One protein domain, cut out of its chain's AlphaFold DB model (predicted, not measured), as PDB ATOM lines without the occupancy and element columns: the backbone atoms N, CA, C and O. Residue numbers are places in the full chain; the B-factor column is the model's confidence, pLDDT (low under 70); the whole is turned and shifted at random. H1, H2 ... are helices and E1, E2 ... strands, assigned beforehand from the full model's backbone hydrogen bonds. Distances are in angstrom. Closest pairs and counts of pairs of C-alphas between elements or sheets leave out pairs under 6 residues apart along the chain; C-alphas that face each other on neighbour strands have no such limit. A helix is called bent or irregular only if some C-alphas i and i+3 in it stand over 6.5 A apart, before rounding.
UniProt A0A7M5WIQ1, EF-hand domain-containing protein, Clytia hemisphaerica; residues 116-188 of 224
ATOM      1  N   VAL A 116     -18.868 -19.434 -53.292       48.22
ATOM      2  CA  VAL A 116     -19.505 -18.667 -52.201       48.22
ATOM      3  C   VAL A 116     -19.402 -19.429 -50.864       48.22
ATOM      4  O   VAL A 116     -19.437 -18.825 -49.793       48.22
ATOM      5  N   GLN A 117     -19.212 -20.754 -50.910       45.88
ATOM      6  CA  GLN A 117     -18.930 -21.599 -49.748       45.88
ATOM      7  C   GLN A 117     -17.591 -21.303 -49.042       45.88
ATOM      8  O   GLN A 117     -17.536 -21.396 -47.813       45.88
ATOM      9  N   GLU A 118     -16.522 -20.943 -49.756       49.38
ATOM     10  CA  GLU A 118     -15.207 -20.678 -49.145       49.38
ATOM     11  C   GLU A 118     -15.096 -19.252 -48.583       49.38
ATOM     12  O   GLU A 118     -14.537 -19.060 -47.502       49.38
ATOM     13  N   GLU A 119     -15.718 -18.254 -49.219       49.09
ATOM     14  CA  GLU A 119     -15.674 -16.864 -48.730       49.09
ATOM     15  C   GLU A 119     -16.496 -16.638 -47.449       49.09
ATOM     16  O   GLU A 119     -16.123 -15.819 -46.610       49.09
ATOM     17  N   LEU A 120     -17.584 -17.387 -47.235       52.09
ATOM     18  CA  LEU A 120     -18.372 -17.296 -45.995       52.09
ATOM     19  C   LEU A 120     -17.718 -18.021 -44.809       52.09
ATOM     20  O   LEU A 120     -17.973 -17.667 -43.654       52.09
ATOM     21  N   SER A 121     -16.882 -19.027 -45.073       52.03
ATOM     22  CA  SER A 121     -16.135 -19.740 -44.030       52.03
ATOM     23  C   SER A 121     -14.816 -19.047 -43.669       52.03
ATOM     24  O   SER A 121     -14.281 -19.293 -42.586       52.03
ATOM     25  N   THR A 122     -14.328 -18.122 -44.507       55.41
ATOM     26  CA  THR A 122     -13.059 -17.411 -44.295       55.41
ATOM     27  C   THR A 122     -13.128 -15.919 -44.624       55.41
ATOM     28  O   THR A 122     -12.229 -15.377 -45.260       55.41
ATOM     29  N   ILE A 123     -14.144 -15.197 -44.129       59.81
ATOM     30  CA  ILE A 123     -14.013 -13.733 -44.032       59.81
ATOM     31  C   ILE A 123     -12.752 -13.477 -43.193       59.81
ATOM     32  O   ILE A 123     -12.722 -13.925 -42.045       59.81
ATOM     33  N   PRO A 124     -11.702 -12.821 -43.719       61.81
ATOM     34  CA  PRO A 124     -10.490 -12.578 -42.953       61.81
ATOM     35  C   PRO A 124     -10.858 -11.711 -41.750       61.81
ATOM     36  O   PRO A 124     -11.217 -10.542 -41.891       61.81
ATOM     37  N   TYR A 125     -10.822 -12.307 -40.562       64.62
ATOM     38  CA  TYR A 125     -11.081 -11.628 -39.302       64.62
ATOM     39  C   TYR A 125      -9.822 -11.681 -38.446       64.62
ATOM     40  O   TYR A 125      -9.068 -12.656 -38.471       64.62
ATOM     41  N   ASN A 126      -9.574 -10.611 -37.700       69.81
ATOM     42  CA  ASN A 126      -8.510 -10.600 -36.713       69.81
ATOM     43  C   ASN A 126      -8.938 -11.500 -35.535       69.81
ATOM     44  O   ASN A 126     -10.057 -11.321 -35.051       69.81
ATOM     45  N   PRO A 127      -8.115 -12.451 -35.049       66.81
ATOM     46  CA  PRO A 127      -8.457 -13.295 -33.896       66.81
ATOM     47  C   PRO A 127      -8.832 -12.516 -32.623       66.81
ATOM     48  O   PRO A 127      -9.503 -13.071 -31.755       66.81
ATOM     49  N   ASP A 128      -8.444 -11.242 -32.526       71.56
ATOM     50  CA  ASP A 128      -8.790 -10.362 -31.403       71.56
ATOM     51  C   ASP A 128     -10.153  -9.651 -31.561       71.56
ATOM     52  O   ASP A 128     -10.640  -9.014 -30.620       71.56
ATOM     53  N   ASP A 129     -10.792  -9.742 -32.733       71.75
ATOM     54  CA  ASP A 129     -12.064  -9.074 -33.006       71.75
ATOM     55  C   ASP A 129     -13.268  -9.865 -32.479       71.75
ATOM     56  O   ASP A 129     -13.326 -11.095 -32.483       71.75
ATOM     57  N   LYS A 130     -14.310  -9.134 -32.064       79.00
ATOM     58  CA  LYS A 130     -15.595  -9.738 -31.687       79.00
ATOM     59  C   LYS A 130     -16.278 -10.304 -32.932       79.00
ATOM     60  O   LYS A 130     -16.643  -9.545 -33.833       79.00
ATOM     61  N   VAL A 131     -16.519 -11.610 -32.942       82.12
ATOM     62  CA  VAL A 131     -17.193 -12.324 -34.035       82.12
ATOM     63  C   VAL A 131     -18.507 -12.952 -33.568       82.12
ATOM     64  O   VAL A 131     -18.614 -13.455 -32.450       82.12
ATOM     65  N   LEU A 132     -19.524 -12.909 -34.427       82.81
ATOM     66  CA  LEU A 132     -20.759 -13.673 -34.288       82.81
ATOM     67  C   LEU A 132     -20.609 -14.974 -35.078       82.81
ATOM     68  O   LEU A 132     -20.519 -14.946 -36.304       82.81
ATOM     69  N   THR A 133     -20.613 -16.105 -34.380       83.56
ATOM     70  CA  THR A 133     -20.557 -17.430 -35.005       83.56
ATOM     71  C   THR A 133     -21.964 -17.996 -35.145       83.56
ATOM     72  O   THR A 133     -22.642 -18.254 -34.149       83.56
ATOM     73  N   LEU A 134     -22.405 -18.214 -36.380       84.69
ATOM     74  CA  LEU A 134     -23.636 -18.935 -36.683       84.69
ATOM     75  C   LEU A 134     -23.306 -20.410 -36.894       84.69
ATOM     76  O   LEU A 134     -22.418 -20.734 -37.680       84.69
ATOM     77  N   ARG A 135     -24.031 -21.298 -36.206       87.06
ATOM     78  CA  ARG A 135     -23.965 -22.749 -36.413       87.06
ATOM     79  C   ARG A 135     -25.287 -23.233 -36.990       87.06
ATOM     80  O   ARG A 135     -26.324 -23.096 -36.344       87.06
ATOM     81  N   ALA A 136     -25.238 -23.816 -38.177       87.75
ATOM     82  CA  ALA A 136     -26.375 -24.463 -38.801       87.75
ATOM     83  C   ALA A 136     -26.381 -25.957 -38.464       87.75
ATOM     84  O   ALA A 136     -25.350 -26.626 -38.489       87.75
ATOM     85  N   GLN A 137     -27.563 -26.485 -38.161       87.56
ATOM     86  CA  GLN A 137     -27.824 -27.917 -38.092       87.56
ATOM     87  C   GLN A 137     -28.967 -28.217 -39.051       87.56
ATOM     88  O   GLN A 137     -29.943 -27.469 -39.105       87.56
ATOM     89  N   PHE A 138     -28.828 -29.286 -39.824       87.31
ATOM     90  CA  PHE A 138     -29.804 -29.664 -40.832       87.31
ATOM     91  C   PHE A 138     -30.330 -31.065 -40.544       87.31
ATOM     92  O   PHE A 138     -29.563 -31.970 -40.221       87.31
ATOM     93  N   ILE A 139     -31.645 -31.225 -40.663       88.56
ATOM     94  CA  ILE A 139     -32.319 -32.517 -40.586       88.56
ATOM     95  C   ILE A 139     -32.884 -32.789 -41.986       88.56
ATOM     96  O   ILE A 139     -33.696 -31.985 -42.454       88.56
ATOM     97  N   PRO A 140     -32.465 -33.876 -42.659       87.25
ATOM     98  CA  PRO A 140     -32.975 -34.229 -43.978       87.25
ATOM     99  C   PRO A 140     -34.494 -34.383 -44.010       87.25
ATOM    100  O   PRO A 140     -35.113 -34.815 -43.036       87.25
ATOM    101  N   MET A 141     -35.095 -34.043 -45.150       84.56
ATOM    102  CA  MET A 141     -36.543 -34.117 -45.323       84.56
ATOM    103  C   MET A 141     -37.014 -35.575 -45.367       84.56
ATOM    104  O   MET A 141     -36.682 -36.311 -46.294       84.56
ATOM    105  N   ASP A 142     -37.840 -35.978 -44.398       86.44
ATOM    106  CA  ASP A 142     -38.535 -37.266 -44.432       86.44
ATOM    107  C   ASP A 142     -39.944 -37.097 -45.010       86.44
ATOM    108  O   ASP A 142     -40.853 -36.565 -44.365       86.44
ATOM    109  N   GLN A 143     -40.138 -37.593 -46.231       80.06
ATOM    110  CA  GLN A 143     -41.411 -37.511 -46.946       80.06
ATOM    111  C   GLN A 143     -42.556 -38.209 -46.200       80.06
ATOM    112  O   GLN A 143     -43.705 -37.792 -46.325       80.06
ATOM    113  N   LYS A 144     -42.265 -39.212 -45.363       80.69
ATOM    114  CA  LYS A 144     -43.283 -39.953 -44.600       80.69
ATOM    115  C   LYS A 144     -43.940 -39.109 -43.509       80.69
ATOM    116  O   LYS A 144     -45.066 -39.384 -43.101       80.69
ATOM    117  N   THR A 145     -43.246 -38.074 -43.040       82.06
ATOM    118  CA  THR A 145     -43.743 -37.167 -41.992       82.06
ATOM    119  C   THR A 145     -44.683 -36.090 -42.531       82.06
ATOM    120  O   THR A 145     -45.396 -35.436 -41.771       82.06
ATOM    121  N   MET A 146     -44.713 -35.897 -43.846       78.69
ATOM    122  CA  MET A 146     -45.476 -34.834 -44.479       78.69
ATOM    123  C   MET A 146     -46.915 -35.283 -44.740       78.69
ATOM    124  O   MET A 146     -47.162 -36.226 -45.486       78.69
ATOM    125  N   THR A 147     -47.887 -34.534 -44.217       79.38
ATOM    126  CA  THR A 147     -49.329 -34.831 -44.345       79.38
ATOM    127  C   THR A 147     -49.794 -34.955 -45.798       79.38
ATOM    128  O   THR A 147     -50.731 -35.685 -46.096       79.38
ATOM    129  N   LYS A 148     -49.118 -34.268 -46.729       72.62
ATOM    130  CA  LYS A 148     -49.425 -34.340 -48.163       72.62
ATOM    131  C   LYS A 148     -49.025 -35.677 -48.798       72.62
ATOM    132  O   LYS A 148     -49.643 -36.063 -49.778       72.62
ATOM    133  N   PHE A 149     -48.045 -36.387 -48.244       69.12
ATOM    134  CA  PHE A 149     -47.488 -37.613 -48.825       69.12
ATOM    135  C   PHE A 149     -47.961 -38.893 -48.116       69.12
ATOM    136  O   PHE A 149     -47.531 -39.980 -48.479       69.12
ATOM    137  N   GLN A 150     -48.869 -38.789 -47.140       68.75
ATOM    138  CA  GLN A 150     -49.366 -39.939 -46.371       68.75
ATOM    139  C   GLN A 150     -50.317 -40.863 -47.144       68.75
ATOM    140  O   GLN A 150     -50.462 -42.020 -46.767       68.75
ATOM    141  N   ASN A 151     -50.976 -40.366 -48.195       67.62
ATOM    142  CA  ASN A 151     -52.087 -41.075 -48.841       67.62
ATOM    143  C   ASN A 151     -51.730 -41.731 -50.186       67.62
ATOM    144  O   ASN A 151     -52.646 -42.020 -50.950       67.62
ATOM    145  N   ASP A 152     -50.443 -41.909 -50.515       65.56
ATOM    146  CA  ASP A 152     -49.948 -42.491 -51.787       65.56
ATOM    147  C   ASP A 152     -50.560 -41.876 -53.067       65.56
ATOM    148  O   ASP A 152     -50.426 -42.393 -54.171       65.56
ATOM    149  N   GLN A 153     -51.233 -40.732 -52.926       65.12
ATOM    150  CA  GLN A 153     -52.016 -40.083 -53.974       65.12
ATOM    151  C   GLN A 153     -51.141 -39.226 -54.901       65.12
ATOM    152  O   GLN A 153     -51.619 -38.713 -55.911       65.12
ATOM    153  N   TYR A 154     -49.867 -39.059 -54.539       64.06
ATOM    154  CA  TYR A 154     -48.854 -38.383 -55.334       64.06
ATOM    155  C   TYR A 154     -48.010 -39.433 -56.038       64.06
ATOM    156  O   TYR A 154     -47.252 -40.167 -55.406       64.06
ATOM    157  N   ASP A 155     -48.155 -39.484 -57.358       63.84
ATOM    158  CA  ASP A 155     -47.387 -40.381 -58.207       63.84
ATOM    159  C   ASP A 155     -45.893 -40.059 -58.087       63.84
ATOM    160  O   ASP A 155     -45.508 -38.886 -58.035       63.84
ATOM    161  N   SER A 156     -45.039 -41.080 -58.044       61.38
ATOM    162  CA  SER A 156     -43.592 -40.905 -57.831       61.38
ATOM    163  C   SER A 156     -42.920 -39.985 -58.870       61.38
ATOM    164  O   SER A 156     -41.967 -39.277 -58.542       61.38
ATOM    165  N   ASP A 157     -43.488 -39.893 -60.075       61.91
ATOM    166  CA  ASP A 157     -43.057 -38.982 -61.143       61.91
ATOM    167  C   ASP A 157     -43.384 -37.501 -60.861       61.91
ATOM    168  O   ASP A 157     -42.686 -36.606 -61.336       61.91
ATOM    169  N   SER A 158     -44.380 -37.201 -60.021       64.25
ATOM    170  CA  SER A 158     -44.676 -35.825 -59.583       64.25
ATOM    171  C   SER A 158     -43.640 -35.270 -58.593       64.25
ATOM    172  O   SER A 158     -43.582 -34.066 -58.341       64.25
ATOM    173  N   LEU A 159     -42.775 -36.135 -58.050       68.31
ATOM    174  CA  LEU A 159     -41.787 -35.788 -57.026       68.31
ATOM    175  C   LEU A 159     -40.448 -35.318 -57.606       68.31
ATOM    176  O   LEU A 159     -39.552 -34.948 -56.844       68.31
ATOM    177  N   ILE A 160     -40.308 -35.266 -58.937       71.31
ATOM    178  CA  ILE A 160     -39.106 -34.748 -59.612       71.31
ATOM    179  C   ILE A 160     -38.781 -33.326 -59.126       71.31
ATOM    180  O   ILE A 160     -37.612 -32.982 -58.948       71.31
ATOM    181  N   HIS A 161     -39.803 -32.526 -58.809       79.19
ATOM    182  CA  HIS A 161     -39.649 -31.168 -58.283       79.19
ATOM    183  C   HIS A 161     -38.982 -31.106 -56.898       79.19
ATOM    184  O   HIS A 161     -38.348 -30.107 -56.569       79.19
ATOM    185  N   LEU A 162     -39.085 -32.169 -56.095       80.56
ATOM    186  CA  LEU A 162     -38.485 -32.252 -54.759       80.56
ATOM    187  C   LEU A 162     -37.137 -32.974 -54.755       80.56
ATOM    188  O   LEU A 162     -36.513 -33.096 -53.703       80.56
ATOM    189  N   LYS A 163     -36.646 -33.413 -55.919       82.31
ATOM    190  CA  LYS A 163     -35.365 -34.118 -56.046       82.31
ATOM    191  C   LYS A 163     -34.200 -33.326 -55.447       82.31
ATOM    192  O   LYS A 163     -33.357 -33.914 -54.782       82.31
ATOM    193  N   GLY A 164     -34.184 -32.004 -55.640       83.69
ATOM    194  CA  GLY A 164     -33.162 -31.128 -55.062       83.69
ATOM    195  C   GLY A 164     -33.188 -31.133 -53.532       83.69
ATOM    196  O   GLY A 164     -32.167 -31.383 -52.898       83.69
ATOM    197  N   LEU A 165     -34.371 -30.966 -52.939       83.19
ATOM    198  CA  LEU A 165     -34.542 -30.952 -51.486       83.19
ATOM    199  C   LEU A 165     -34.282 -32.328 -50.855       83.19
ATOM    200  O   LEU A 165     -33.673 -32.407 -49.794       83.19
ATOM    201  N   ASN A 166     -34.660 -33.410 -51.541       84.19
ATOM    202  CA  ASN A 166     -34.321 -34.777 -51.142       84.19
ATOM    203  C   ASN A 166     -32.812 -35.056 -51.206       84.19
ATOM    204  O   ASN A 166     -32.314 -35.896 -50.463       84.19
ATOM    205  N   SER A 167     -32.087 -34.397 -52.115       85.38
ATOM    206  CA  SER A 167     -30.633 -34.548 -52.236       85.38
ATOM    207  C   SER A 167     -29.843 -33.709 -51.228       85.38
ATOM    208  O   SER A 167     -28.651 -33.948 -51.035       85.38
ATOM    209  N   TRP A 168     -30.486 -32.750 -50.556       87.00
ATOM    210  CA  TRP A 168     -29.874 -32.007 -49.462       87.00
ATOM    211  C   TRP A 168     -29.889 -32.849 -48.191       87.00
ATOM    212  O   TRP A 168     -30.938 -33.096 -47.606       87.00
ATOM    213  N   LEU A 169     -28.703 -33.295 -47.774       86.81
ATOM    214  CA  LEU A 169     -28.501 -34.104 -46.566       86.81
ATOM    215  C   LEU A 169     -27.793 -33.339 -45.443       86.81
ATOM    216  O   LEU A 169     -27.861 -33.744 -44.286       86.81
ATOM    217  N   GLN A 170     -27.122 -32.241 -45.776       86.56
ATOM    218  CA  GLN A 170     -26.299 -31.465 -44.857       86.56
ATOM    219  C   GLN A 170     -26.443 -29.974 -45.176       86.56
ATOM    220  O   GLN A 170     -26.769 -29.630 -46.321       86.56
ATOM    221  N   PRO A 171     -26.238 -29.080 -44.191       84.19
ATOM    222  CA  PRO A 171     -26.279 -27.659 -44.471       84.19
ATOM    223  C   PRO A 171     -25.124 -27.320 -45.413       84.19
ATOM    224  O   PRO A 171     -24.044 -27.902 -45.343       84.19
ATOM    225  N   ASN A 172     -25.357 -26.353 -46.292       80.94
ATOM    226  CA  ASN A 172     -24.338 -25.953 -47.250       80.94
ATOM    227  C   ASN A 172     -23.085 -25.374 -46.568       80.94
ATOM    228  O   ASN A 172     -21.972 -25.508 -47.066       80.94
ATOM    229  N   ILE A 173     -23.295 -24.714 -45.425       83.56
ATOM    230  CA  ILE A 173     -22.270 -24.132 -44.563       83.56
ATOM    231  C   ILE A 173     -22.682 -24.438 -43.122       83.56
ATOM    232  O   ILE A 173     -23.740 -23.998 -42.671       83.56
ATOM    233  N   GLU A 174     -21.871 -25.213 -42.404       83.38
ATOM    234  CA  GLU A 174     -22.158 -25.603 -41.017       83.38
ATOM    235  C   GLU A 174     -21.868 -24.483 -40.023       83.38
ATOM    236  O   GLU A 174     -22.595 -24.304 -39.044       83.38
ATOM    237  N   ILE A 175     -20.789 -23.739 -40.257       83.12
ATOM    238  CA  ILE A 175     -20.330 -22.674 -39.375       83.12
ATOM    239  C   ILE A 175     -19.921 -21.482 -40.231       83.12
ATOM    240  O   ILE A 175     -19.130 -21.623 -41.158       83.12
ATOM    241  N   ALA A 176     -20.444 -20.309 -39.889       84.19
ATOM    242  CA  ALA A 176     -20.064 -19.045 -40.506       84.19
ATOM    243  C   ALA A 176     -19.749 -18.012 -39.423       84.19
ATOM    244  O   ALA A 176     -20.483 -17.890 -38.437       84.19
ATOM    245  N   ASN A 177     -18.655 -17.273 -39.606       82.88
ATOM    246  CA  ASN A 177     -18.199 -16.247 -38.672       82.88
ATOM    247  C   ASN A 177     -18.395 -14.865 -39.287       82.88
ATOM    248  O   ASN A 177     -17.909 -14.592 -40.380       82.88
ATOM    249  N   PHE A 178     -19.065 -13.979 -38.556       83.00
ATOM    250  CA  PHE A 178     -19.333 -12.616 -38.997       83.00
ATOM    251  C   PHE A 178     -18.672 -11.619 -38.043       83.00
ATOM    252  O   PHE A 178     -19.041 -11.581 -36.863       83.00
ATOM    253  N   PRO A 179     -17.727 -10.785 -38.512       81.56
ATOM    254  CA  PRO A 179     -17.167  -9.713 -37.700       81.56
ATOM    255  C   PRO A 179     -18.268  -8.768 -37.223       81.56
ATOM    256  O   PRO A 179     -19.091  -8.303 -38.016       81.56
ATOM    257  N   ALA A 180     -18.274  -8.431 -35.932       79.50
ATOM    258  CA  ALA A 180     -19.283  -7.538 -35.368       79.50
ATOM    259  C   ALA A 180     -19.280  -6.163 -36.065       79.50
ATOM    260  O   ALA A 180     -20.324  -5.520 -36.175       79.50
ATOM    261  N   ALA A 181     -18.119  -5.729 -36.571       75.81
ATOM    262  CA  ALA A 181     -17.946  -4.473 -37.296       75.81
ATOM    263  C   ALA A 181     -18.889  -4.335 -38.505       75.81
ATOM    264  O   ALA A 181     -19.394  -3.242 -38.748       75.81
ATOM    265  N   ASN A 182     -19.213  -5.435 -39.194       78.12
ATOM    266  CA  ASN A 182     -20.115  -5.423 -40.352       78.12
ATOM    267  C   ASN A 182     -21.556  -5.040 -39.973       78.12
ATOM    268  O   ASN A 182     -22.331  -4.594 -40.816       78.12
ATOM    269  N   PHE A 183     -21.918  -5.162 -38.695       77.56
ATOM    270  CA  PHE A 183     -23.232  -4.786 -38.180       77.56
ATOM    271  C   PHE A 183     -23.310  -3.310 -37.765       77.56
ATOM    272  O   PHE A 183     -24.327  -2.885 -37.215       77.56
ATOM    273  N   SER A 184     -22.285  -2.495 -38.048       73.50
ATOM    274  CA  SER A 184     -22.300  -1.057 -37.751       73.50
ATOM    275  C   SER A 184     -23.446  -0.312 -38.440       73.50
ATOM    276  O   SER A 184     -23.873   0.728 -37.949       73.50
ATOM    277  N   ILE A 185     -23.974  -0.846 -39.547       75.81
ATOM    278  CA  ILE A 185     -25.140  -0.301 -40.258       75.81
ATOM    279  C   ILE A 185     -26.429  -0.336 -39.423       75.81
ATOM    280  O   ILE A 185     -27.308   0.498 -39.618       75.81
ATOM    281  N   PHE A 186     -26.535  -1.264 -38.469       74.31
ATOM    282  CA  PHE A 186     -27.680  -1.360 -37.560       74.31
ATOM    283  C   PHE A 186     -27.552  -0.438 -36.347       74.31
ATOM    284  O   PHE A 186     -28.453  -0.388 -35.507       74.31
ATOM    285  N   LEU A 187     -26.439   0.291 -36.230       72.56
ATOM    286  CA  LEU A 187     -26.312   1.304 -35.198       72.56
ATOM    287  C   LEU A 187     -27.201   2.503 -35.556       72.56
ATOM    288  O   LEU A 187     -27.206   2.955 -36.702       72.56
ATOM    289  N   PRO A 188     -27.957   3.042 -34.586       69.62
ATOM    290  CA  PRO A 188     -28.853   4.158 -34.838       69.62
ATOM    291  C   PRO A 188     -28.085   5.380 -35.385       69.62
ATOM    292  O   PRO A 188     -27.035   5.740 -34.838       69.62
TER     293      PRO A 188
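Overview. This is residues 116 to 188 of the 224 residues of the protein "EF-hand domain-containing protein" of Clytia hemisphaerica (UniProt A0A7M5WIQ1). A long, thin hairpin-like loop has a two-stranded antiparallel ribbon, E1 and E2, towards one end and H2 towards the other. H1 sits by E2, while residues 144 to 161 and 183 to 188 stick out. The 73 printed residues run H1, E1, H2, E2, H3, mixed in class, with under half in named elements. The whole is extended, radius of gyration of the C-alphas 19.2 A, spanning 56 by 29 by 17 A.

Along the chain. E1 is residues 131 to 135, from C-alpha 131 at (-17.193, -12.324, -34.035); E2 is 175 to 179, 13.4 A long. H1 is 116 to 121, H2 156 to 167, 15.5 A, and H3 180 to 186, ending at (-27.680, -1.360, -37.560). H2 and H3 are irregular: C-alphas 161 and 164, and 182 and 185, are 7.2 A apart.

Arrangement. E1 and E2 are antiparallel at 160 degrees, with N 132 and O 178 2.8 A apart, within hydrogen-bond range. The closest C-alphas of H1 and E2, Ser 121 and Ala 176, are 5.3 A apart. H1, H2 and H3 are apart from each other. O i to N i+4 pairs within range number 1 of 2 in H1, 3 of 8 in H2 and 0 of 3 in H3; O i to N i+3, 5 of 9 in H2 and 3 of 4 in H3.

Size, cuts and confidence. The C-alphas farthest apart, Asp 128 and Gln 153, are 57.1 A apart. The printed part has no cut; E1 to H2 is a long link. Residues 116 to 127, 149 to 159 and 188 have pLDDT under 70.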